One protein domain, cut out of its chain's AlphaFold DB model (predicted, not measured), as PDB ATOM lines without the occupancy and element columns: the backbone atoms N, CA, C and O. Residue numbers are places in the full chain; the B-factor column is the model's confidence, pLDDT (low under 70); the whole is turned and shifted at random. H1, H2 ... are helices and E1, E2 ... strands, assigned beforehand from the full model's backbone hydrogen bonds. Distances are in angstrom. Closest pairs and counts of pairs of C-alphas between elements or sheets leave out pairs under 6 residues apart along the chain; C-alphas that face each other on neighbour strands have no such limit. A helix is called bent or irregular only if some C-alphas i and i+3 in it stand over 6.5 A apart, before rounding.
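What this domain is: This is residues 94 to 271 of the 294 residues of the protein "FAD-dependent monooxygenase SAT1" of Stachybotrys chartarum (strain CBS 109288 / IBT 7711) (UniProt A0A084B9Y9). What shape do these atoms make? An elongated helical body: H1 and the bent H2 fold back as a helical hairpin, with a small strip of two strands, E1 and E2, packed on H1 and H2a through E1. H2b runs on past the start of H1 to a corner with H3a, and H3b turns back, with residues 201 to 208 sticking out; H4 and H5 follow on long loops and touch no helix. What is printed? The printed part has 178 residues, with named elements in the order E1 H1 H2 H3 H4 H5 E2, mostly helix; E1 and E2 are a parallel pair. It is only just compact, close to loose, with a radius of gyration of the C-alphas of 18.9 A and spans of 59 by 35 by 24 A.

How they stand to each other: What meets first? The closest C-alphas of E1, residues 103 to 106, and H1, residues 119 to 141, are those of Val 106 and Asp 127, 5.6 A apart. H2, residues 149 to 181, was assigned as one helix by its hydrogen bonds but is bent at C-alphas 162 and 165, 7.0 A apart, into arms H2a, to 162, and H2b, from 165. With residues 130 to 138 alone H1 touches H2a in a helical hairpin, at a steep tilt of 39 degrees, opposite ways, closest at the C-alphas of Gly 131 and Tyr 159, 5.9 A. What follows? H3, residues 186 to 214, likewise one helix by its hydrogen bonds, is bent at C-alphas 198 and 201, 7.3 A apart; its arms H3a, to 198, and H3b, from 201, are irregular, with 6.8 A between C-alphas 193 and 196 and 6.6 A between 206 and 209. H2b touches H3a, about perpendicular at 74 degrees, closest at the C-alphas of Met 180 and Tyr 188, 5.0 A. How does the printed part close? E2, residues 268 to 271, is parallel to E1, with N 104 and O 268 within hydrogen-bond range at 3.4 A; the two strands and the five helices between them form a strand-helix-strand unit. Every O i to N i+4 pair is within range in H1, H2a, H2b and H4, residues 228 to 236, against 6 of 9 in H3a and 7 of 10 in H3b; H5, residues 257 to 260, is too short for one.

Where its parts are: Where are the anchors? C-alpha 103 begins E1 at (49.928, -8.855, 4.114), and C-alpha 271 ends E2 at (40.785, -15.458, 4.451). How long are the longer elements? H1 measures 33.0 A, H2b 24.6 A and H2a 19.9 A.

The domain as a whole: Is it continuous? The printed part has no cut; the links E1 to H1, H3 to H4 and H4 to H5 are long. Where is confidence low? Residues 197 to 214 and 221 to 271 are under 70 in pLDDT.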
ATOM      1  N   ILE A  94      36.912  -7.673  16.705       93.85
ATOM      2  CA  ILE A  94      37.551  -7.003  15.564       93.85
ATOM      3  C   ILE A  94      39.033  -6.856  15.918       93.85
ATOM      4  O   ILE A  94      39.368  -6.405  17.019       93.85
ATOM      5  N   VAL A  95      39.928  -7.266  15.020       93.23
ATOM      6  CA  VAL A  95      41.373  -7.167  15.251       93.23
ATOM      7  C   VAL A  95      41.823  -5.710  15.213       93.23
ATOM      8  O   VAL A  95      41.348  -4.915  14.411       93.23
ATOM      9  N   LYS A  96      42.784  -5.347  16.065       90.49
ATOM     10  CA  LYS A  96      43.384  -4.001  16.039       90.49
ATOM     11  C   LYS A  96      44.430  -3.851  14.932       90.49
ATOM     12  O   LYS A  96      44.583  -2.769  14.378       90.49
ATOM     13  N   ASN A  97      45.129  -4.942  14.618       90.79
ATOM     14  CA  ASN A  97      46.163  -5.003  13.591       90.79
ATOM     15  C   ASN A  97      45.628  -5.825  12.415       90.79
ATOM     16  O   ASN A  97      45.442  -7.030  12.552       90.79
ATOM     17  N   PHE A  98      45.366  -5.173  11.284       92.28
ATOM     18  CA  PHE A  98      44.712  -5.779  10.114       92.28
ATOM     19  C   PHE A  98      45.659  -5.980   8.923       92.28
ATOM     20  O   PHE A  98      45.275  -6.592   7.931       92.28
ATOM     21  N   SER A  99      46.884  -5.459   8.979       94.74
ATOM     22  CA  SER A  99      47.885  -5.612   7.921       94.74
ATOM     23  C   SER A  99      49.300  -5.485   8.472       94.74
ATOM     24  O   SER A  99      49.512  -4.837   9.498       94.74
ATOM     25  N   HIS A 100      50.271  -6.060   7.768       94.05
ATOM     26  CA  HIS A 100      51.694  -5.879   8.046       94.05
ATOM     27  C   HIS A 100      52.504  -6.063   6.758       94.05
ATOM     28  O   HIS A 100      52.424  -7.118   6.122       94.05
ATOM     29  N   GLY A 101      53.279  -5.052   6.357       93.13
ATOM     30  CA  GLY A 101      54.048  -5.099   5.120       93.13
ATOM     31  C   GLY A 101      53.156  -5.313   3.891       93.13
ATOM     32  O   GLY A 101      52.343  -4.466   3.537       93.13
ATOM     33  N   ARG A 102      53.301  -6.469   3.234       93.85
ATOM     34  CA  ARG A 102      52.516  -6.855   2.042       93.85
ATOM     35  C   ARG A 102      51.298  -7.742   2.358       93.85
ATOM     36  O   ARG A 102      50.659  -8.232   1.432       93.85
ATOM     37  N   ILE A 103      50.994  -7.960   3.640       93.51
ATOM     38  CA  ILE A 103      49.928  -8.855   4.114       93.51
ATOM     39  C   ILE A 103      48.743  -8.028   4.614       93.51
ATOM     40  O   ILE A 103      48.936  -7.079   5.377       93.51
ATOM     41  N   VAL A 104      47.521  -8.424   4.249       93.83
ATOM     42  CA  VAL A 104      46.267  -7.818   4.729       93.83
ATOM     43  C   VAL A 104      45.242  -8.887   5.129       93.83
ATOM     44  O   VAL A 104      45.128  -9.934   4.491       93.83
ATOM     45  N   LEU A 105      44.495  -8.621   6.202       94.96
ATOM     46  CA  LEU A 105      43.439  -9.478   6.741       94.96
ATOM     47  C   LEU A 105      42.065  -9.042   6.216       94.96
ATOM     48  O   LEU A 105      41.735  -7.853   6.173       94.96
ATOM     49  N   VAL A 106      41.233 -10.021   5.864       93.59
ATOM     50  CA  VAL A 106      39.861  -9.815   5.374       93.59
ATOM     51  C   VAL A 106      38.907 -10.849   5.983       93.59
ATOM     52  O   VAL A 106      39.331 -11.938   6.387       93.59
ATOM     53  N   GLY A 107      37.613 -10.519   6.053       92.85
ATOM     54  CA  GLY A 107      36.588 -11.415   6.590       92.85
ATOM     55  C   GLY A 107      36.893 -11.872   8.016       92.85
ATOM     56  O   GLY A 107      37.394 -11.100   8.829       92.85
ATOM     57  N   ASP A 108      36.666 -13.158   8.281       91.58
ATOM     58  CA  ASP A 108      36.831 -13.799   9.592       91.58
ATOM     59  C   ASP A 108      38.236 -13.675  10.216       91.58
ATOM     60  O   ASP A 108      38.401 -13.881  11.416       91.58
ATOM     61  N   ALA A 109      39.269 -13.357   9.427       92.95
ATOM     62  CA  ALA A 109      40.608 -13.082   9.955       92.95
ATOM     63  C   ALA A 109      40.733 -11.667  10.556       92.95
ATOM     64  O   ALA A 109      41.607 -11.421  11.383       92.95
ATOM     65  N   CYS A 110      39.873 -10.741  10.129       92.12
ATOM     66  CA  CYS A 110      39.846  -9.344  10.551       92.12
ATOM     67  C   CYS A 110      38.745  -9.079  11.592       92.12
ATOM     68  O   CYS A 110      38.946  -8.344  12.559       92.12
ATOM     69  N   HIS A 111      37.578  -9.700  11.437       93.62
ATOM     70  CA  HIS A 111      36.446  -9.547  12.347       93.62
ATOM     71  C   HIS A 111      35.700 -10.867  12.502       93.62
ATOM     72  O   HIS A 111      35.626 -11.663  11.580       93.62
ATOM     73  N   LYS A 112      35.156 -11.114  13.687       94.11
ATOM     74  CA  LYS A 112      34.399 -12.308  14.038       94.11
ATOM     75  C   LYS A 112      33.026 -11.890  14.526       94.11
ATOM     76  O   LYS A 112      32.897 -11.165  15.518       94.11
ATOM     77  N   PHE A 113      32.017 -12.368  13.812       92.07
ATOM     78  CA  PHE A 113      30.608 -12.193  14.128       92.07
ATOM     79  C   PHE A 113      29.984 -13.555  14.404       92.07
ATOM     80  O   PHE A 113      30.350 -14.568  13.805       92.07
ATOM     81  N   THR A 114      28.998 -13.572  15.286       90.87
ATOM     82  CA  THR A 114      28.176 -14.752  15.513       90.87
ATOM     83  C   THR A 114      27.309 -15.037  14.284       90.87
ATOM     84  O   THR A 114      26.898 -14.138  13.545       90.87
ATOM     85  N   SER A 115      27.011 -16.311  14.033       89.53
ATOM     86  CA  SER A 115      26.281 -16.713  12.824       89.53
ATOM     87  C   SER A 115      24.804 -16.312  12.827       89.53
ATOM     88  O   SER A 115      24.200 -16.247  11.760       89.53
ATOM     89  N   ASN A 116      24.252 -15.977  13.994       88.27
ATOM     90  CA  ASN A 116      22.848 -15.635  14.230       88.27
ATOM     91  C   ASN A 116      22.295 -14.556  13.281       88.27
ATOM     92  O   ASN A 116      21.156 -14.652  12.842       88.27
ATOM     93  N   ALA A 117      23.101 -13.544  12.939       84.90
ATOM     94  CA  ALA A 117      22.681 -12.445  12.062       84.90
ATOM     95  C   ALA A 117      23.059 -12.647  10.579       84.90
ATOM     96  O   ALA A 117      22.752 -11.802   9.741       84.90
ATOM     97  N   GLY A 118      23.784 -13.721  10.237       84.96
ATOM     98  CA  GLY A 118      24.250 -13.973   8.868       84.96
ATOM     99  C   GLY A 118      25.257 -12.944   8.325       84.96
ATOM    100  O   GLY A 118      25.424 -12.826   7.113       84.96
ATOM    101  N   LEU A 119      25.933 -12.174   9.183       87.71
ATOM    102  CA  LEU A 119      26.741 -11.021   8.756       87.71
ATOM    103  C   LEU A 119      28.176 -11.360   8.332       87.71
ATOM    104  O   LEU A 119      28.750 -10.600   7.552       87.71
ATOM    105  N   GLY A 120      28.747 -12.473   8.803       88.39
ATOM    106  CA  GLY A 120      30.162 -12.815   8.579       88.39
ATOM    107  C   GLY A 120      30.532 -12.923   7.097       88.39
ATOM    108  O   GLY A 120      31.353 -12.154   6.601       88.39
ATOM    109  N   LEU A 121      29.855 -13.806   6.349       86.28
ATOM    110  CA  LEU A 121      30.106 -13.990   4.912       86.28
ATOM    111  C   LEU A 121      29.842 -12.710   4.107       86.28
ATOM    112  O   LEU A 121      30.637 -12.349   3.240       86.28
ATOM    113  N   ASN A 122      28.736 -12.020   4.404       85.66
ATOM    114  CA  ASN A 122      28.359 -10.788   3.714       85.66
ATOM    115  C   ASN A 122      29.442  -9.706   3.887       85.66
ATOM    116  O   ASN A 122      29.853  -9.090   2.905       85.66
ATOM    117  N   ASN A 123      29.971  -9.527   5.103       90.57
ATOM    118  CA  ASN A 123      31.075  -8.599   5.348       90.57
ATOM    119  C   ASN A 123      32.383  -9.060   4.710       90.57
ATOM    120  O   ASN A 123      33.050  -8.249   4.079       90.57
ATOM    121  N   GLY A 124      32.714 -10.350   4.784       91.21
ATOM    122  CA  GLY A 124      33.917 -10.881   4.142       91.21
ATOM    123  C   GLY A 124      33.946 -10.638   2.628       91.21
ATOM    124  O   GLY A 124      34.987 -10.281   2.083       91.21
ATOM    125  N   ILE A 125      32.801 -10.746   1.943       87.92
ATOM    126  CA  ILE A 125      32.701 -10.387   0.518       87.92
ATOM    127  C   ILE A 125      32.970  -8.892   0.314       87.92
ATOM    128  O   ILE A 125      33.743  -8.528  -0.571       87.92
ATOM    129  N   GLN A 126      32.364  -8.025   1.128       90.16
ATOM    130  CA  GLN A 126      32.582  -6.576   1.056       90.16
ATOM    131  C   GLN A 126      34.048  -6.198   1.302       90.16
ATOM    132  O   GLN A 126      34.565  -5.291   0.653       90.16
ATOM    133  N   ASP A 127      34.740  -6.928   2.172       92.34
ATOM    134  CA  ASP A 127      36.156  -6.708   2.457       92.34
ATOM    135  C   ASP A 127      37.045  -7.087   1.285       92.34
ATOM    136  O   ASP A 127      37.937  -6.324   0.921       92.34
ATOM    137  N   ILE A 128      36.769  -8.229   0.650       90.98
ATOM    138  CA  ILE A 128      37.462  -8.638  -0.573       90.98
ATOM    139  C   ILE A 128      37.263  -7.572  -1.653       90.98
ATOM    140  O   ILE A 128      38.225  -7.161  -2.298       90.98
ATOM    141  N   VAL A 129      36.035  -7.078  -1.828       89.91
ATOM    142  CA  VAL A 129      35.732  -6.028  -2.808       89.91
ATOM    143  C   VAL A 129      36.523  -4.749  -2.509       89.91
ATOM    144  O   VAL A 129      37.184  -4.212  -3.399       89.91
ATOM    145  N   ALA A 130      36.486  -4.274  -1.263       91.69
ATOM    146  CA  ALA A 130      37.185  -3.069  -0.829       91.69
ATOM    147  C   ALA A 130      38.710  -3.200  -0.982       91.69
ATOM    148  O   ALA A 130      39.362  -2.308  -1.537       91.69
ATOM    149  N   GLY A 131      39.267  -4.330  -0.542       91.64
ATOM    150  CA  GLY A 131      40.685  -4.653  -0.642       91.64
ATOM    151  C   GLY A 131      41.150  -4.728  -2.094       91.64
ATOM    152  O   GLY A 131      42.094  -4.035  -2.464       91.64
ATOM    153  N   CYS A 132      40.455  -5.483  -2.951       90.27
ATOM    154  CA  CYS A 132      40.795  -5.598  -4.372       90.27
ATOM    155  C   CYS A 132      40.715  -4.256  -5.106       90.27
ATOM    156  O   CYS A 132      41.617  -3.931  -5.877       90.27
ATOM    157  N   ASN A 133      39.673  -3.455  -4.858       91.15
ATOM    158  CA  ASN A 133      39.551  -2.126  -5.459       91.15
ATOM    159  C   ASN A 133      40.713  -1.208  -5.042       91.15
ATOM    160  O   ASN A 133      41.249  -0.476  -5.875       91.15
ATOM    161  N   SER A 134      41.128  -1.276  -3.775       91.14
ATOM    162  CA  SER A 134      42.237  -0.477  -3.239       91.14
ATOM    163  C   SER A 134      43.586  -0.935  -3.809       91.14
ATOM    164  O   SER A 134      44.357  -0.113  -4.298       91.14
ATOM    165  N   ILE A 135      43.834  -2.250  -3.846       90.62
ATOM    166  CA  ILE A 135      45.041  -2.845  -4.441       90.62
ATOM    167  C   ILE A 135      45.136  -2.509  -5.935       90.62
ATOM    168  O   ILE A 135      46.199  -2.120  -6.411       90.62
ATOM    169  N   ARG A 136      44.029  -2.595  -6.688       89.18
ATOM    170  CA  ARG A 136      44.005  -2.188  -8.102       89.18
ATOM    171  C   ARG A 136      44.509  -0.777  -8.282       89.18
ATOM    172  O   ARG A 136      45.291  -0.528  -9.195       89.18
ATOM    173  N   LYS A 137      43.975   0.136  -7.474       90.33
ATOM    174  CA  LYS A 137      44.263   1.556  -7.589       90.33
ATOM    175  C   LYS A 137      45.767   1.783  -7.454       90.33
ATOM    176  O   LYS A 137      46.361   2.307  -8.387       90.33
ATOM    177  N   VAL A 138      46.379   1.271  -6.385       92.02
ATOM    178  CA  VAL A 138      47.819   1.448  -6.149       92.02
ATOM    179  C   VAL A 138      48.686   0.741  -7.196       92.02
ATOM    180  O   VAL A 138      49.683   1.298  -7.633       92.02
ATOM    181  N   VAL A 139      48.301  -0.447  -7.671       90.45
ATOM    182  CA  VAL A 139      49.033  -1.132  -8.755       90.45
ATOM    183  C   VAL A 139      48.951  -0.340 -10.063       90.45
ATOM    184  O   VAL A 139      49.942  -0.218 -10.773       90.45
ATOM    185  N   THR A 140      47.788   0.235 -10.377       90.33
ATOM    186  CA  THR A 140      47.606   1.046 -11.593       90.33
ATOM    187  C   THR A 140      48.396   2.354 -11.505       90.33
ATOM    188  O   THR A 140      49.017   2.761 -12.481       90.33
ATOM    189  N   GLU A 141      48.404   2.998 -10.335       90.92
ATOM    190  CA  GLU A 141      49.185   4.216 -10.069       90.92
ATOM    191  C   GLU A 141      50.700   3.960 -10.137       90.92
ATOM    192  O   GLU A 141      51.442   4.826 -10.590       90.92
ATOM    193  N   SER A 142      51.145   2.750  -9.786       89.76
ATOM    194  CA  SER A 142      52.531   2.286  -9.949       89.76
ATOM    195  C   SER A 142      52.871   1.824 -11.372       89.76
ATOM    196  O   SER A 142      53.893   1.178 -11.567       89.76
ATOM    197  N   GLY A 143      52.026   2.073 -12.378       89.97
ATOM    198  CA  GLY A 143      52.303   1.647 -13.756       89.97
ATOM    199  C   GLY A 143      52.304   0.127 -13.953       89.97
ATOM    200  O   GLY A 143      52.942  -0.363 -14.878       89.97
ATOM    201  N   PHE A 144      51.570  -0.606 -13.109       87.36
ATOM    202  CA  PHE A 144      51.554  -2.073 -13.014       87.36
ATOM    203  C   PHE A 144      52.836  -2.714 -12.466       87.36
ATOM    204  O   PHE A 144      52.910  -3.942 -12.403       87.36
ATOM    205  N   ASP A 145      53.786  -1.912 -11.985       86.86
ATOM    206  CA  ASP A 145      54.906  -2.414 -11.199       86.86
ATOM    207  C   ASP A 145      54.469  -2.772  -9.773       86.86
ATOM    208  O   ASP A 145      53.425  -2.336  -9.272       86.86
ATOM    209  N   LEU A 146      55.293  -3.576  -9.096       88.62
ATOM    210  CA  LEU A 146      55.076  -3.963  -7.708       88.62
ATOM    211  C   LEU A 146      55.141  -2.716  -6.810       88.62
ATOM    212  O   LEU A 146      56.234  -2.169  -6.630       88.62
ATOM    213  N   PRO A 147      54.031  -2.291  -6.175       90.15
ATOM    214  CA  PRO A 147      54.073  -1.135  -5.296       90.15
ATOM    215  C   PRO A 147      55.037  -1.386  -4.136       90.15
ATOM    216  O   PRO A 147      55.188  -2.524  -3.657       90.15
ATOM    217  N   ASP A 148      55.690  -0.325  -3.672       92.47
ATOM    218  CA  ASP A 148      56.513  -0.418  -2.477       92.47
ATOM    219  C   ASP A 148      55.657  -0.739  -1.234       92.47
ATOM    220  O   ASP A 148      54.424  -0.661  -1.235       92.47
ATOM    221  N   VAL A 149      56.322  -1.152  -0.156       94.71
ATOM    222  CA  VAL A 149      55.637  -1.560   1.077       94.71
ATOM    223  C   VAL A 149      54.861  -0.400   1.709       94.71
ATOM    224  O   VAL A 149      53.766  -0.620   2.215       94.71
ATOM    225  N   LYS A 150      55.366   0.836   1.631       95.66
ATOM    226  CA  LYS A 150      54.703   2.006   2.226       95.66
ATOM    227  C   LYS A 150      53.400   2.333   1.498       95.66
ATOM    228  O   LYS A 150      52.398   2.639   2.144       95.66
ATOM    229  N   ALA A 151      53.398   2.237   0.170       94.92
ATOM    230  CA  ALA A 151      52.221   2.425  -0.665       94.92
ATOM    231  C   ALA A 151      51.152   1.361  -0.365       94.92
ATOM    232  O   ALA A 151      49.966   1.686  -0.254       94.92
ATOM    233  N   LEU A 152      51.560   0.103  -0.162       94.99
ATOM    234  CA  LEU A 152      50.650  -0.972   0.244       94.99
ATOM    235  C   LEU A 152      50.084  -0.763   1.648       94.99
ATOM    236  O   LEU A 152      48.872  -0.842   1.819       94.99
ATOM    237  N   GLU A 153      50.911  -0.432   2.637       95.38
ATOM    238  CA  GLU A 153      50.447  -0.177   4.007       95.38
ATOM    239  C   GLU A 153      49.458   0.998   4.069       95.38
ATOM    240  O   GLU A 153      48.424   0.904   4.732       95.38
ATOM    241  N   ALA A 154      49.707   2.076   3.316       95.40
ATOM    242  CA  ALA A 154      48.767   3.192   3.186       95.40
ATOM    243  C   ALA A 154      47.444   2.771   2.514       95.40
ATOM    244  O   ALA A 154      46.356   3.176   2.940       95.40
ATOM    245  N   THR A 155      47.528   1.917   1.492       94.71
ATOM    246  CA  THR A 155      46.365   1.350   0.794       94.71
ATOM    247  C   THR A 155      45.535   0.471   1.728       94.71
ATOM    248  O   THR A 155      44.316   0.631   1.813       94.71
ATOM    249  N   PHE A 156      46.180  -0.423   2.478       95.42
ATOM    250  CA  PHE A 156      45.510  -1.293   3.441       95.42
ATOM    251  C   PHE A 156      44.866  -0.484   4.563       95.42
ATOM    252  O   PHE A 156      43.727  -0.768   4.932       95.42
ATOM    253  N   LYS A 157      45.537   0.562   5.058       94.25
ATOM    254  CA  LYS A 157      44.959   1.490   6.035       94.25
ATOM    255  C   LYS A 157      43.690   2.159   5.516       94.25
ATOM    256  O   LYS A 157      42.690   2.169   6.225       94.25
ATOM    257  N   THR A 158      43.698   2.625   4.269       92.41
ATOM    258  CA  THR A 158      42.511   3.221   3.635       92.41
ATOM    259  C   THR A 158      41.353   2.221   3.543       92.41
ATOM    260  O   THR A 158      40.213   2.560   3.859       92.41
ATOM    261  N   TYR A 159      41.635   0.972   3.149       93.10
ATOM    262  CA  TYR A 159      40.645  -0.111   3.153       93.10
ATOM    263  C   TYR A 159      40.055  -0.330   4.554       93.10
ATOM    264  O   TYR A 159      38.834  -0.380   4.708       93.10
ATOM    265  N   TYR A 160      40.904  -0.435   5.574       93.37
ATOM    266  CA  TYR A 160      40.455  -0.695   6.935       93.37
ATOM    267  C   TYR A 160      39.624   0.460   7.494       93.37
ATOM    268  O   TYR A 160      38.550   0.227   8.036       93.37
ATOM    269  N   GLU A 161      40.056   1.707   7.300       92.96
ATOM    270  CA  GLU A 161      39.307   2.899   7.718       92.96
ATOM    271  C   GLU A 161      37.938   2.990   7.026       92.96
ATOM    272  O   GLU A 161      36.942   3.311   7.675       92.96
ATOM    273  N   MET A 162      37.857   2.621   5.741       92.42
ATOM    274  CA  MET A 162      36.592   2.539   5.002       92.42
ATOM    275  C   MET A 162      35.627   1.506   5.602       92.42
ATOM    276  O   MET A 162      34.410   1.699   5.570       92.42
ATOM    277  N   ARG A 163      36.149   0.393   6.130       93.58
ATOM    278  CA  ARG A 163      35.343  -0.732   6.624       93.58
ATOM    279  C   ARG A 163      35.111  -0.721   8.134       93.58
ATOM    280  O   ARG A 163      34.150  -1.337   8.582       93.58
ATOM    281  N   LEU A 164      35.898   0.029   8.906       92.78
ATOM    282  CA  LEU A 164      35.840   0.050  10.370       92.78
ATOM    283  C   LEU A 164      34.478   0.496  10.919       92.78
ATOM    284  O   LEU A 164      33.992  -0.090  11.884       92.78
ATOM    285  N   GLY A 165      33.849   1.510  10.319       91.87
ATOM    286  CA  GLY A 165      32.490   1.929  10.691       91.87
ATOM    287  C   GLY A 165      31.485   0.778  10.531       91.87
ATOM    288  O   GLY A 165      30.945   0.312  11.537       91.87
ATOM    289  N   PRO A 166      31.317   0.240   9.306       90.71
ATOM    290  CA  PRO A 166      30.499  -0.946   9.059       90.71
ATOM    291  C   PRO A 166      30.827  -2.150   9.955       90.71
ATOM    292  O   PRO A 166      29.903  -2.801  10.435       90.71
ATOM    293  N   PHE A 167      32.109  -2.429  10.231       90.03
ATOM    294  CA  PHE A 167      32.510  -3.502  11.147       90.03
ATOM    295  C   PHE A 167      31.927  -3.315  12.542       90.03
ATOM    296  O   PHE A 167      31.392  -4.265  13.103       90.03
ATOM    297  N   ASN A 168      32.028  -2.110  13.107       93.09
ATOM    298  CA  ASN A 168      31.521  -1.832  14.449       93.09
ATOM    299  C   ASN A 168      29.995  -1.931  14.510       93.09
ATOM    300  O   ASN A 168      29.464  -2.539  15.441       93.09
ATOM    301  N   ASP A 169      29.299  -1.388  13.511       91.33
ATOM    302  CA  ASP A 169      27.837  -1.457  13.438       91.33
ATOM    303  C   ASP A 169      27.354  -2.912  13.357       91.33
ATOM    304  O   ASP A 169      26.460  -3.326  14.101       91.33
ATOM    305  N   ASP A 170      27.980  -3.716  12.495       91.15
ATOM    306  CA  ASP A 170      27.647  -5.131  12.335       91.15
ATOM    307  C   ASP A 170      28.073  -5.979  13.534       91.15
ATOM    308  O   ASP A 170      27.339  -6.888  13.926       91.15
ATOM    309  N   PHE A 171      29.184  -5.642  14.188       93.07
ATOM    310  CA  PHE A 171      29.605  -6.281  15.429       93.07
ATOM    311  C   PHE A 171      28.582  -6.068  16.546       93.07
ATOM    312  O   PHE A 171      28.142  -7.030  17.179       93.07
ATOM    313  N   ILE A 172      28.157  -4.819  16.768       91.98
ATOM    314  CA  ILE A 172      27.137  -4.475  17.768       91.98
ATOM    315  C   ILE A 172      25.825  -5.196  17.449       91.98
ATOM    316  O   ILE A 172      25.205  -5.779  18.345       91.98
ATOM    317  N   HIS A 173      25.424  -5.207  16.176       89.15
ATOM    318  CA  HIS A 173      24.212  -5.882  15.735       89.15
ATOM    319  C   HIS A 173      24.271  -7.397  15.975       89.15
ATOM    320  O   HIS A 173      23.366  -7.956  16.594       89.15
ATOM    321  N   SER A 174      25.351  -8.055  15.547       90.48
ATOM    322  CA  SER A 174      25.575  -9.492  15.740       90.48
ATOM    323  C   SER A 174      25.547  -9.867  17.221       90.48
ATOM    324  O   SER A 174      24.838 -10.790  17.626       90.48
ATOM    325  N   LYS A 175      26.254  -9.085  18.045       92.18
ATOM    326  CA  LYS A 175      26.319  -9.242  19.500       92.18
ATOM    327  C   LYS A 175      24.923  -9.182  20.129       92.18
ATOM    328  O   LYS A 175      24.583 -10.008  20.983       92.18
ATOM    329  N   MET A 176      24.120  -8.201  19.718       90.62
ATOM    330  CA  MET A 176      22.753  -8.016  20.197       90.62
ATOM    331  C   MET A 176      21.846  -9.170  19.760       90.62
ATOM    332  O   MET A 176      21.157  -9.735  20.608       90.62
ATOM    333  N   MET A 177      21.882  -9.562  18.481       89.31
ATOM    334  CA  MET A 177      21.051 -10.644  17.937       89.31
ATOM    335  C   MET A 177      21.251 -11.959  18.683       89.31
ATOM    336  O   MET A 177      20.279 -12.534  19.162       89.31
ATOM    337  N   THR A 178      22.495 -12.398  18.888       91.41
ATOM    338  CA  THR A 178      22.767 -13.648  19.620       91.41
ATOM    339  C   THR A 178      22.217 -13.623  21.042       91.41
ATOM    340  O   THR A 178      21.637 -14.599  21.511       91.41
ATOM    341  N   ARG A 179      22.368 -12.498  21.748       93.31
ATOM    342  CA  ARG A 179      21.885 -12.358  23.131       93.31
ATOM    343  C   ARG A 179      20.364 -12.288  23.203       93.31
ATOM    344  O   ARG A 179      19.788 -12.780  24.170       93.31
ATOM    345  N   MET A 180      19.734 -11.705  22.186       90.45
ATOM    346  CA  MET A 180      18.285 -11.689  22.033       90.45
ATOM    347  C   MET A 180      17.730 -13.078  21.766       90.45
ATOM    348  O   MET A 180      16.828 -13.494  22.476       90.45
ATOM    349  N   GLN A 181      18.295 -13.824  20.820       90.52
ATOM    350  CA  GLN A 181      17.810 -15.164  20.487       90.52
ATOM    351  C   GLN A 181      17.983 -16.159  21.638       90.52
ATOM    352  O   GLN A 181      17.121 -16.998  21.864       90.52
ATOM    353  N   ALA A 182      19.055 -16.019  22.418       92.44
ATOM    354  CA  ALA A 182      19.311 -16.851  23.588       92.44
ATOM    355  C   ALA A 182      18.701 -16.294  24.889       92.44
ATOM    356  O   ALA A 182      19.172 -16.662  25.962       92.44
ATOM    357  N   TRP A 183      17.769 -15.331  24.837       93.52
ATOM    358  CA  TRP A 183      17.172 -14.665  26.013       93.52
ATOM    359  C   TRP A 183      18.177 -14.447  27.155       93.52
ATOM    360  O   TRP A 183      18.008 -14.915  28.282       93.52
ATOM    361  N   ALA A 184      19.299 -13.788  26.846       91.62
ATOM    362  CA  ALA A 184      20.450 -13.742  27.748       91.62
ATOM    363  C   ALA A 184      20.156 -13.040  29.090       91.62
ATOM    364  O   ALA A 184      20.937 -13.172  30.033       91.62
ATOM    365  N   ASN A 185      19.055 -12.292  29.167       92.55
ATOM    366  CA  ASN A 185      18.450 -11.765  30.382       92.55
ATOM    367  C   ASN A 185      16.945 -11.511  30.143       92.55
ATOM    368  O   ASN A 185      16.461 -11.583  29.010       92.55
ATOM    369  N   THR A 186      16.218 -11.167  31.207       92.42
ATOM    370  CA  THR A 186      14.772 -10.904  31.159       92.42
ATOM    371  C   THR A 186      14.398  -9.768  30.203       92.42
ATOM    372  O   THR A 186      13.360  -9.842  29.555       92.42
ATOM    373  N   TRP A 187      15.239  -8.741  30.052       91.36
ATOM    374  CA  TRP A 187      14.967  -7.641  29.120       91.36
ATOM    375  C   TRP A 187      15.008  -8.089  27.667       91.36
ATOM    376  O   TRP A 187      14.134  -7.710  26.893       91.36
ATOM    377  N   TYR A 188      15.978  -8.927  27.306       91.28
ATOM    378  CA  TYR A 188      16.025  -9.520  25.977       91.28
ATOM    379  C   TYR A 188      14.811 -10.402  25.714       91.28
ATOM    380  O   TYR A 188      14.232 -10.277  24.645       91.28
ATOM    381  N   PHE A 189      14.377 -11.206  26.691       91.18
ATOM    382  CA  PHE A 189      13.133 -11.975  26.589       91.18
ATOM    383  C   PHE A 189      11.908 -11.078  26.349       91.18
ATOM    384  O   PHE A 189      11.137 -11.313  25.422       91.18
ATOM    385  N   LEU A 190      11.729 -10.027  27.156       91.73
ATOM    386  CA  LEU A 190      10.596  -9.109  27.000       91.73
ATOM    387  C   LEU A 190      10.641  -8.395  25.644       91.73
ATOM    388  O   LEU A 190       9.619  -8.264  24.970       91.73
ATOM    389  N   PHE A 191      11.830  -7.961  25.225       87.93
ATOM    390  CA  PHE A 191      12.012  -7.294  23.947       87.93
ATOM    391  C   PHE A 191      11.703  -8.228  22.775       87.93
ATOM    392  O   PHE A 191      10.896  -7.862  21.926       87.93
ATOM    393  N   THR A 192      12.271  -9.435  22.727       85.02
ATOM    394  CA  THR A 192      12.017 -10.378  21.624       85.02
ATOM    395  C   THR A 192      10.568 -10.842  21.585       85.02
ATOM    396  O   THR A 192       9.990 -10.931  20.503       85.02
ATOM    397  N   ARG A 193       9.949 -11.089  22.746       86.01
ATOM    398  CA  ARG A 193       8.585 -11.621  22.821       86.01
ATOM    399  C   ARG A 193       7.506 -10.595  22.486       86.01
ATOM    400  O   ARG A 193       6.501 -10.983  21.890       86.01
ATOM    401  N   TYR A 194       7.695  -9.331  22.874       85.47
ATOM    402  CA  TYR A 194       6.630  -8.318  22.833       85.47
ATOM    403  C   TYR A 194       6.941  -7.089  21.978       85.47
ATOM    404  O   TYR A 194       6.016  -6.484  21.446       85.47
ATOM    405  N   LEU A 195       8.211  -6.696  21.837       81.60
ATOM    406  CA  LEU A 195       8.580  -5.448  21.157       81.60
ATOM    407  C   LEU A 195       9.104  -5.693  19.746       81.60
ATOM    408  O   LEU A 195       8.713  -4.993  18.816       81.60
ATOM    409  N   PHE A 196       9.968  -6.693  19.571       77.30
ATOM    410  CA  PHE A 196      10.693  -6.905  18.324       77.30
ATOM    411  C   PHE A 196       9.749  -7.065  17.136       77.30
ATOM    412  O   PHE A 196       9.945  -6.384  16.140       77.30
ATOM    413  N   PHE A 197       8.684  -7.861  17.261       68.43
ATOM    414  CA  PHE A 197       7.705  -8.063  16.185       68.43
ATOM    415  C   PHE A 197       7.005  -6.778  15.725       68.43
ATOM    416  O   PHE A 197       6.707  -6.640  14.546       68.43
ATOM    417  N   ILE A 198       6.765  -5.825  16.630       69.07
ATOM    418  CA  ILE A 198       6.093  -4.561  16.294       69.07
ATOM    419  C   ILE A 198       7.013  -3.680  15.444       69.07
ATOM    420  O   ILE A 198       6.572  -2.991  14.526       69.07
ATOM    421  N   PHE A 199       8.308  -3.700  15.755       66.21
ATOM    422  CA  PHE A 199       9.287  -2.825  15.123       66.21
ATOM    423  C   PHE A 199      10.016  -3.470  13.946       66.21
ATOM    424  O   PHE A 199      10.506  -2.744  13.082       66.21
ATOM    425  N   SER A 200      10.127  -4.796  13.904       65.15
ATOM    426  CA  SER A 200      11.074  -5.491  13.033       65.15
ATOM    427  C   SER A 200      10.756  -5.273  11.564       65.15
ATOM    428  O   SER A 200      11.641  -4.828  10.848       65.15
ATOM    429  N   GLU A 201       9.521  -5.475  11.105       59.77
ATOM    430  CA  GLU A 201       9.207  -5.273   9.684       59.77
ATOM    431  C   GLU A 201       9.433  -3.818   9.252       59.77
ATOM    432  O   GLU A 201      10.085  -3.555   8.239       59.77
ATOM    433  N   TRP A 202       8.973  -2.854  10.052       63.99
ATOM    434  CA  TRP A 202       9.087  -1.440   9.702       63.99
ATOM    435  C   TRP A 202      10.537  -0.932   9.744       63.99
ATOM    436  O   TRP A 202      10.982  -0.257   8.813       63.99
ATOM    437  N   ILE A 203      11.300  -1.272  10.791       64.94
ATOM    438  CA  ILE A 203      12.694  -0.836  10.952       64.94
ATOM    439  C   ILE A 203      13.612  -1.566   9.973       64.94
ATOM    440  O   ILE A 203      14.435  -0.916   9.319       64.94
ATOM    441  N   LEU A 204      13.478  -2.893   9.867       62.29
ATOM    442  CA  LEU A 204      14.349  -3.723   9.042       62.29
ATOM    443  C   LEU A 204      14.240  -3.269   7.585       62.29
ATOM    444  O   LEU A 204      15.205  -2.749   7.026       62.29
ATOM    445  N   PHE A 205      13.049  -3.354   6.983       58.76
ATOM    446  CA  PHE A 205      12.891  -3.037   5.564       58.76
ATOM    447  C   PHE A 205      13.247  -1.587   5.233       58.76
ATOM    448  O   PHE A 205      13.945  -1.335   4.248       58.76
ATOM    449  N   ARG A 206      12.792  -0.623   6.040       59.37
ATOM    450  CA  ARG A 206      12.878   0.792   5.662       59.37
ATOM    451  C   ARG A 206      14.238   1.414   5.950       59.37
ATOM    452  O   ARG A 206      14.710   2.219   5.149       59.37
ATOM    453  N   PHE A 207      14.865   1.066   7.072       61.58
ATOM    454  CA  PHE A 207      16.045   1.792   7.545       61.58
ATOM    455  C   PHE A 207      17.337   0.996   7.458       61.58
ATOM    456  O   PHE A 207      18.384   1.606   7.250       61.58
ATOM    457  N   THR A 208      17.300  -0.330   7.589       65.62
ATOM    458  CA  THR A 208      18.533  -1.127   7.575       65.62
ATOM    459  C   THR A 208      18.769  -1.761   6.210       65.62
ATOM    460  O   THR A 208      19.818  -1.520   5.613       65.62
ATOM    461  N   MET A 209      17.783  -2.491   5.678       62.23
ATOM    462  CA  MET A 209      17.886  -3.246   4.426       62.23
ATOM    463  C   MET A 209      18.276  -2.333   3.251       62.23
ATOM    464  O   MET A 209      19.311  -2.532   2.618       62.23
ATOM    465  N   LEU A 210      17.482  -1.286   2.994       61.29
ATOM    466  CA  LEU A 210      17.701  -0.378   1.861       61.29
ATOM    467  C   LEU A 210      19.047   0.347   1.941       61.29
ATOM    468  O   LEU A 210      19.771   0.409   0.950       61.29
ATOM    469  N   ARG A 211      19.415   0.857   3.124       68.88
ATOM    470  CA  ARG A 211      20.694   1.562   3.302       68.88
ATOM    471  C   ARG A 211      21.866   0.631   3.011       68.88
ATOM    472  O   ARG A 211      22.744   1.014   2.248       68.88
ATOM    473  N   ARG A 212      21.834  -0.600   3.535       68.93
ATOM    474  CA  ARG A 212      22.889  -1.605   3.329       68.93
ATOM    475  C   ARG A 212      23.047  -2.001   1.864       68.93
ATOM    476  O   ARG A 212      24.175  -2.087   1.386       68.93
ATOM    477  N   VAL A 213      21.941  -2.191   1.141       67.05
ATOM    478  CA  VAL A 213      21.977  -2.479  -0.305       67.05
ATOM    479  C   VAL A 213      22.630  -1.335  -1.069       67.05
ATOM    480  O   VAL A 213      23.508  -1.578  -1.894       67.05
ATOM    481  N   CYS A 214      22.227  -0.096  -0.778       68.74
ATOM    482  CA  CYS A 214      22.735   1.090  -1.462       68.74
ATOM    483  C   CYS A 214      24.208   1.391  -1.156       68.74
ATOM    484  O   CYS A 214      24.880   1.993  -1.988       68.74
ATOM    485  N   THR A 215      24.719   0.978   0.006       77.43
ATOM    486  CA  THR A 215      26.129   1.160   0.394       77.43
ATOM    487  C   THR A 215      27.017  -0.036   0.045       77.43
ATOM    488  O   THR A 215      28.190  -0.044   0.410       77.43
ATOM    489  N   GLY A 216      26.474  -1.061  -0.619       79.78
ATOM    490  CA  GLY A 216      27.238  -2.236  -1.028       79.78
ATOM    491  C   GLY A 216      28.335  -1.866  -2.023       79.78
ATOM    492  O   GLY A 216      28.071  -1.284  -3.074       79.78
ATOM    493  N   LEU A 217      29.573  -2.230  -1.703       83.72
ATOM    494  CA  LEU A 217      30.710  -2.062  -2.592       83.72
ATOM    495  C   LEU A 217      30.617  -3.064  -3.743       83.72
ATOM    496  O   LEU A 217      30.209  -4.215  -3.575       83.72
ATOM    497  N   VAL A 218      31.056  -2.621  -4.917       82.14
ATOM    498  CA  VAL A 218      31.130  -3.431  -6.136       82.14
ATOM    499  C   VAL A 218      32.576  -3.456  -6.617       82.14
ATOM    500  O   VAL A 218      33.295  -2.463  -6.501       82.14
ATOM    501  N   LEU A 219      33.016  -4.596  -7.153       81.37
ATOM    502  CA  LEU A 219      34.333  -4.707  -7.776       81.37
ATOM    503  C   LEU A 219      34.406  -3.780  -8.990       81.37
ATOM    504  O   LEU A 219      33.598  -3.889  -9.910       81.37
ATOM    505  N   THR A 220      35.392  -2.890  -8.999       75.74
ATOM    506  CA  THR A 220      35.664  -1.986 -10.126       75.74
ATOM    507  C   THR A 220      36.620  -2.609 -11.143       75.74
ATOM    508  O   THR A 220      36.839  -2.054 -12.217       75.74
ATOM    509  N   MET A 221      37.189  -3.777 -10.824       64.54
ATOM    510  CA  MET A 221      38.022  -4.542 -11.747       64.54
ATOM    511  C   MET A 221      37.178  -5.469 -12.621       64.54
ATOM    512  O   MET A 221      36.245  -6.114 -12.144       64.54
ATOM    513  N   HIS A 222      37.618  -5.652 -13.865       55.39
ATOM    514  CA  HIS A 222      37.224  -6.782 -14.706       55.39
ATOM    515  C   HIS A 222      37.843  -8.080 -14.156       55.39
ATOM    516  O   HIS A 222      38.857  -8.561 -14.655       55.39
ATOM    517  N   LEU A 223      37.291  -8.606 -13.063       50.46
ATOM    518  CA  LEU A 223      37.657  -9.918 -12.536       50.46
ATOM    519  C   LEU A 223      36.975 -10.991 -13.379       50.46
ATOM    520  O   LEU A 223      35.753 -10.980 -13.536       50.46
ATOM    521  N   ALA A 224      37.774 -11.919 -13.904       42.87
ATOM    522  CA  ALA A 224      37.258 -13.014 -14.698       42.87
ATOM    523  C   ALA A 224      36.175 -13.772 -13.939       42.87
ATOM    524  O   ALA A 224      36.347 -14.256 -12.817       42.87
ATOM    525  N   LYS A 225      35.057 -13.880 -14.639       42.37
ATOM    526  CA  LYS A 225      33.774 -14.458 -14.257       42.37
ATOM    527  C   LYS A 225      33.866 -15.844 -13.606       42.37
ATOM    528  O   LYS A 225      32.904 -16.281 -12.998       42.37
ATOM    529  N   SER A 226      34.964 -16.584 -13.741       46.82
ATOM    530  CA  SER A 226      34.957 -18.030 -13.511       46.82
ATOM    531  C   SER A 226      35.019 -18.454 -12.042       46.82
ATOM    532  O   SER A 226      34.349 -19.418 -11.688       46.82
ATOM    533  N   ARG A 227      35.768 -17.771 -11.163       48.79
ATOM    534  CA  ARG A 227      36.000 -18.278  -9.789       48.79
ATOM    535  C   ARG A 227      35.117 -17.639  -8.721       48.79
ATOM    536  O   ARG A 227      34.506 -18.366  -7.941       48.79
ATOM    537  N   LEU A 228      34.973 -16.312  -8.717       46.43
ATOM    538  CA  LEU A 228      34.110 -15.632  -7.742       46.43
ATOM    539  C   LEU A 228      32.626 -15.915  -8.018       46.43
ATOM    540  O   LEU A 228      31.865 -16.199  -7.100       46.43
ATOM    541  N   VAL A 229      32.218 -15.919  -9.292       46.47
ATOM    542  CA  VAL A 229      30.831 -16.227  -9.669       46.47
ATOM    543  C   VAL A 229      30.527 -17.713  -9.482       46.47
ATOM    544  O   VAL A 229      29.396 -18.035  -9.153       46.47
ATOM    545  N   ALA A 230      31.491 -18.633  -9.621       49.58
ATOM    546  CA  ALA A 230      31.270 -20.040  -9.266       49.58
ATOM    547  C   ALA A 230      31.057 -20.227  -7.756       49.58
ATOM    548  O   ALA A 230      30.139 -20.946  -7.363       49.58
ATOM    549  N   LEU A 231      31.845 -19.527  -6.929       47.95
ATOM    550  CA  LEU A 231      31.631 -19.437  -5.483       47.95
ATOM    551  C   LEU A 231      30.213 -18.935  -5.187       47.95
ATOM    552  O   LEU A 231      29.432 -19.636  -4.552       47.95
ATOM    553  N   LEU A 232      29.840 -17.777  -5.735       45.96
ATOM    554  CA  LEU A 232      28.537 -17.155  -5.493       45.96
ATOM    555  C   LEU A 232      27.363 -17.965  -6.066       45.96
ATOM    556  O   LEU A 232      26.346 -18.119  -5.398       45.96
ATOM    557  N   ASN A 233      27.497 -18.562  -7.252       41.31
ATOM    558  CA  ASN A 233      26.460 -19.402  -7.859       41.31
ATOM    559  C   ASN A 233      26.238 -20.707  -7.088       41.31
ATOM    560  O   ASN A 233      25.107 -21.194  -7.052       41.31
ATOM    561  N   GLY A 234      27.282 -21.266  -6.467       42.57
ATOM    562  CA  GLY A 234      27.144 -22.398  -5.550       42.57
ATOM    563  C   GLY A 234      26.230 -22.064  -4.365       42.57
ATOM    564  O   GLY A 234      25.388 -22.880  -3.996       42.57
ATOM    565  N   PHE A 235      26.329 -20.835  -3.847       41.78
ATOM    566  CA  PHE A 235      25.498 -20.328  -2.750       41.78
ATOM    567  C   PHE A 235      24.098 -19.863  -3.185       41.78
ATOM    568  O   PHE A 235      23.132 -20.065  -2.457       41.78
ATOM    569  N   ILE A 236      23.932 -19.284  -4.378       40.64
ATOM    570  CA  ILE A 236      22.598 -18.888  -4.872       40.64
ATOM    571  C   ILE A 236      21.744 -20.135  -5.164       40.64
ATOM    572  O   ILE A 236      20.549 -20.174  -4.859       40.64
ATOM    573  N   ARG A 237      22.349 -21.202  -5.709       39.60
ATOM    574  CA  ARG A 237      21.636 -22.455  -6.013       39.60
ATOM    575  C   ARG A 237      21.124 -23.195  -4.773       39.60
ATOM    576  O   ARG A 237      20.202 -23.996  -4.917       39.60
ATOM    577  N   SER A 238      21.641 -22.915  -3.574       41.83
ATOM    578  CA  SER A 238      21.142 -23.513  -2.327       41.83
ATOM    579  C   SER A 238      19.876 -22.843  -1.765       41.83
ATOM    580  O   SER A 238      19.330 -23.330  -0.779       41.83
ATOM    581  N   GLY A 239      19.317 -21.834  -2.449       31.49
ATOM    582  CA  GLY A 239      17.966 -21.321  -2.177       31.49
ATOM    583  C   GLY A 239      17.888 -20.202  -1.137       31.49
ATOM    584  O   GLY A 239      16.796 -19.872  -0.686       31.49
ATOM    585  N   TYR A 240      19.016 -19.589  -0.785       40.44
ATOM    586  CA  TYR A 240      19.082 -18.484   0.166       40.44
ATOM    587  C   TYR A 240      18.820 -17.139  -0.518       40.44
ATOM    588  O   TYR A 240      19.751 -16.432  -0.891       40.44
ATOM    589  N   HIS A 241      17.552 -16.766  -0.680       34.41
ATOM    590  CA  HIS A 241      17.199 -15.408  -1.118       34.41
ATOM    591  C   HIS A 241      17.054 -14.415   0.048       34.41
ATOM    592  O   HIS A 241      17.136 -13.213  -0.176       34.41
ATOM    593  N   SER A 242      16.885 -14.895   1.284       30.18
ATOM    594  CA  SER A 242      16.481 -14.043   2.415       30.18
ATOM    595  C   SER A 242      17.643 -13.496   3.261       30.18
ATOM    596  O   SER A 242      17.447 -12.530   3.987       30.18
ATOM    597  N   PHE A 243      18.848 -14.077   3.169       33.31
ATOM    598  CA  PHE A 243      19.999 -13.727   4.032       33.31
ATOM    599  C   PHE A 243      21.307 -13.436   3.276       33.31
ATOM    600  O   PHE A 243      22.327 -13.101   3.881       33.31
ATOM    601  N   ILE A 244      21.290 -13.546   1.946       31.62
ATOM    602  CA  ILE A 244      22.449 -13.270   1.101       31.62
ATOM    603  C   ILE A 244      22.253 -11.914   0.424       31.62
ATOM    604  O   ILE A 244      21.429 -11.752  -0.477       31.62
ATOM    605  N   TRP A 245      23.050 -10.937   0.844       31.81
ATOM    606  CA  TRP A 245      23.073  -9.597   0.278       31.81
ATOM    607  C   TRP A 245      24.007  -9.540  -0.928       31.81
ATOM    608  O   TRP A 245      25.104  -8.991  -0.861       31.81
ATOM    609  N   ILE A 246      23.588 -10.111  -2.056       32.52
ATOM    610  CA  ILE A 246      24.326  -9.948  -3.316       32.52
ATOM    611  C   ILE A 246      23.751  -8.734  -4.050       32.52
ATOM    612  O   ILE A 246      22.928  -8.855  -4.951       32.52
ATOM    613  N   SER A 247      24.181  -7.536  -3.647       27.72
ATOM    614  CA  SER A 247      24.033  -6.310  -4.453       27.72
ATOM    615  C   SER A 247      25.226  -6.076  -5.393       27.72
ATOM    616  O   SER A 247      25.210  -5.161  -6.214       27.72
ATOM    617  N   ALA A 248      26.248  -6.931  -5.333       31.80
ATOM    618  CA  ALA A 248      27.467  -6.797  -6.112       31.80
ATOM    619  C   ALA A 248      27.537  -7.883  -7.188       31.80
ATOM    620  O   ALA A 248      27.763  -9.038  -6.851       31.80
ATOM    621  N   ILE A 249      27.313  -7.509  -8.456       34.27
ATOM    622  CA  ILE A 249      27.977  -7.983  -9.697       34.27
ATOM    623  C   ILE A 249      27.104  -7.554 -10.893       34.27
ATOM    624  O   ILE A 249      26.027  -8.102 -11.125       34.27
ATOM    625  N   ARG A 250      27.575  -6.579 -11.687       30.75
ATOM    626  CA  ARG A 250      27.062  -6.324 -13.050       30.75
ATOM    627  C   ARG A 250      27.926  -7.074 -14.082       30.75
ATOM    628  O   ARG A 250      29.134  -7.172 -13.880       30.75
ATOM    629  N   PRO A 251      27.348  -7.581 -15.187       30.15
ATOM    630  CA  PRO A 251      28.082  -8.315 -16.223       30.15
ATOM    631  C   PRO A 251      28.767  -7.382 -17.243       30.15
ATOM    632  O   PRO A 251      28.094  -6.510 -17.785       30.15
ATOM    633  N   CYS A 252      30.054  -7.587 -17.575       33.43
ATOM    634  CA  CYS A 252      30.640  -7.165 -18.868       33.43
ATOM    635  C   CYS A 252      32.024  -7.801 -19.179       33.43
ATOM    636  O   CYS A 252      32.646  -8.364 -18.287       33.43
ATOM    637  N   ASN A 253      32.437  -7.706 -20.450       37.86
ATOM    638  CA  ASN A 253      33.298  -8.575 -21.287       37.86
ATOM    639  C   ASN A 253      34.822  -8.667 -20.952       37.86
ATOM    640  O   ASN A 253      35.382  -7.756 -20.348       37.86
ATOM    641  N   ASP A 254      35.481  -9.762 -21.378       38.88
ATOM    642  CA  ASP A 254      36.808 -10.254 -20.933       38.88
ATOM    643  C   ASP A 254      38.007  -9.837 -21.833       38.88
ATOM    644  O   ASP A 254      38.098 -10.254 -22.986       38.88
ATOM    645  N   GLN A 255      38.989  -9.101 -21.278       43.04
ATOM    646  CA  GLN A 255      40.337  -8.924 -21.877       43.04
ATOM    647  C   GLN A 255      41.492  -8.725 -20.852       43.04
ATOM    648  O   GLN A 255      42.657  -8.852 -21.215       43.04
ATOM    649  N   LEU A 256      41.207  -8.475 -19.561       40.55
ATOM    650  CA  LEU A 256      42.198  -8.019 -18.557       40.55
ATOM    651  C   LEU A 256      42.849  -9.136 -17.697       40.55
ATOM    652  O   LEU A 256      43.869  -8.911 -17.048       40.55
ATOM    653  N   LEU A 257      42.279 -10.346 -17.669       41.02
ATOM    654  CA  LEU A 257      42.707 -11.436 -16.772       41.02
ATOM    655  C   LEU A 257      44.117 -11.965 -17.078       41.02
ATOM    656  O   LEU A 257      44.850 -12.346 -16.168       41.02
ATOM    657  N   ASN A 258      44.509 -11.964 -18.351       41.19
ATOM    658  CA  ASN A 258      45.784 -12.537 -18.776       41.19
ATOM    659  C   ASN A 258      46.994 -11.687 -18.357       41.19
ATOM    660  O   ASN A 258      48.100 -12.210 -18.326       41.19
ATOM    661  N   GLN A 259      46.801 -10.417 -17.981       42.37
ATOM    662  CA  GLN A 259      47.892  -9.559 -17.500       42.37
ATOM    663  C   GLN A 259      48.129  -9.677 -15.985       42.37
ATOM    664  O   GLN A 259      49.263  -9.548 -15.542       42.37
ATOM    665  N   LEU A 260      47.102 -10.004 -15.191       38.81
ATOM    666  CA  LEU A 260      47.237 -10.198 -13.736       38.81
ATOM    667  C   LEU A 260      47.752 -11.595 -13.351       38.81
ATOM    668  O   LEU A 260      48.269 -11.773 -12.255       38.81
ATOM    669  N   LEU A 261      47.616 -12.587 -14.237       39.60
ATOM    670  CA  LEU A 261      48.081 -13.961 -14.004       39.60
ATOM    671  C   LEU A 261      49.504 -14.231 -14.525       39.60
ATOM    672  O   LEU A 261      50.040 -15.305 -14.272       39.60
ATOM    673  N   ALA A 262      50.113 -13.281 -15.241       38.83
ATOM    674  CA  ALA A 262      51.381 -13.480 -15.946       38.83
ATOM    675  C   ALA A 262      52.606 -12.792 -15.301       38.83
ATOM    676  O   ALA A 262      53.700 -12.921 -15.844       38.83
ATOM    677  N   GLY A 263      52.478 -12.089 -14.164       31.70
ATOM    678  CA  GLY A 263      53.595 -11.311 -13.601       31.70
ATOM    679  C   GLY A 263      53.587 -11.113 -12.079       31.70
ATOM    680  O   GLY A 263      52.754 -10.393 -11.546       31.70
ATOM    681  N   ALA A 264      54.547 -11.752 -11.403       31.38
ATOM    682  CA  ALA A 264      55.388 -11.251 -10.299       31.38
ATOM    683  C   ALA A 264      54.801 -10.346  -9.180       31.38
ATOM    684  O   ALA A 264      55.492  -9.438  -8.712       31.38
ATOM    685  N   ILE A 265      53.580 -10.582  -8.685       36.11
ATOM    686  CA  ILE A 265      53.041  -9.846  -7.523       36.11
ATOM    687  C   ILE A 265      52.520 -10.824  -6.462       36.11
ATOM    688  O   ILE A 265      51.426 -11.371  -6.580       36.11
ATOM    689  N   GLN A 266      53.297 -11.015  -5.391       31.38
ATOM    690  CA  GLN A 266      52.870 -11.749  -4.198       31.38
ATOM    691  C   GLN A 266      52.213 -10.769  -3.212       31.38
ATOM    692  O   GLN A 266      52.890 -10.005  -2.521       31.38
ATOM    693  N   ILE A 267      50.878 -10.760  -3.179       41.25
ATOM    694  CA  ILE A 267      50.074 -10.112  -2.131       41.25
ATOM    695  C   ILE A 267      49.274 -11.213  -1.445       41.25
ATOM    696  O   ILE A 267      48.446 -11.861  -2.079       41.25
ATOM    697  N   GLU A 268      49.508 -11.431  -0.156       34.62
ATOM    698  CA  GLU A 268      48.809 -12.470   0.600       34.62
ATOM    699  C   GLU A 268      47.527 -11.902   1.215       34.62
ATOM    700  O   GLU A 268      47.562 -11.019   2.076       34.62
ATOM    701  N   ILE A 269      46.386 -12.420   0.750       42.63
ATOM    702  CA  ILE A 269      45.062 -12.120   1.296       42.63
ATOM    703  C   ILE A 269      44.647 -13.315   2.146       42.63
ATOM    704  O   ILE A 269      44.201 -14.348   1.637       42.63
ATOM    705  N   LEU A 270      44.791 -13.181   3.461       28.82
ATOM    706  CA  LEU A 270      44.408 -14.238   4.388       28.82
ATOM    707  C   LEU A 270      42.899 -14.171   4.660       28.82
ATOM    708  O   LEU A 270      42.419 -13.306   5.391       28.82
ATOM    709  N   CYS A 271      42.163 -15.126   4.086       33.66
ATOM    710  CA  CYS A 271      40.785 -15.458   4.451       33.66
ATOM    711  C   CYS A 271      40.785 -16.708   5.337       33.66
ATOM    712  O   CYS A 271      41.230 -17.771   4.904       33.66
TER     713      CYS A 271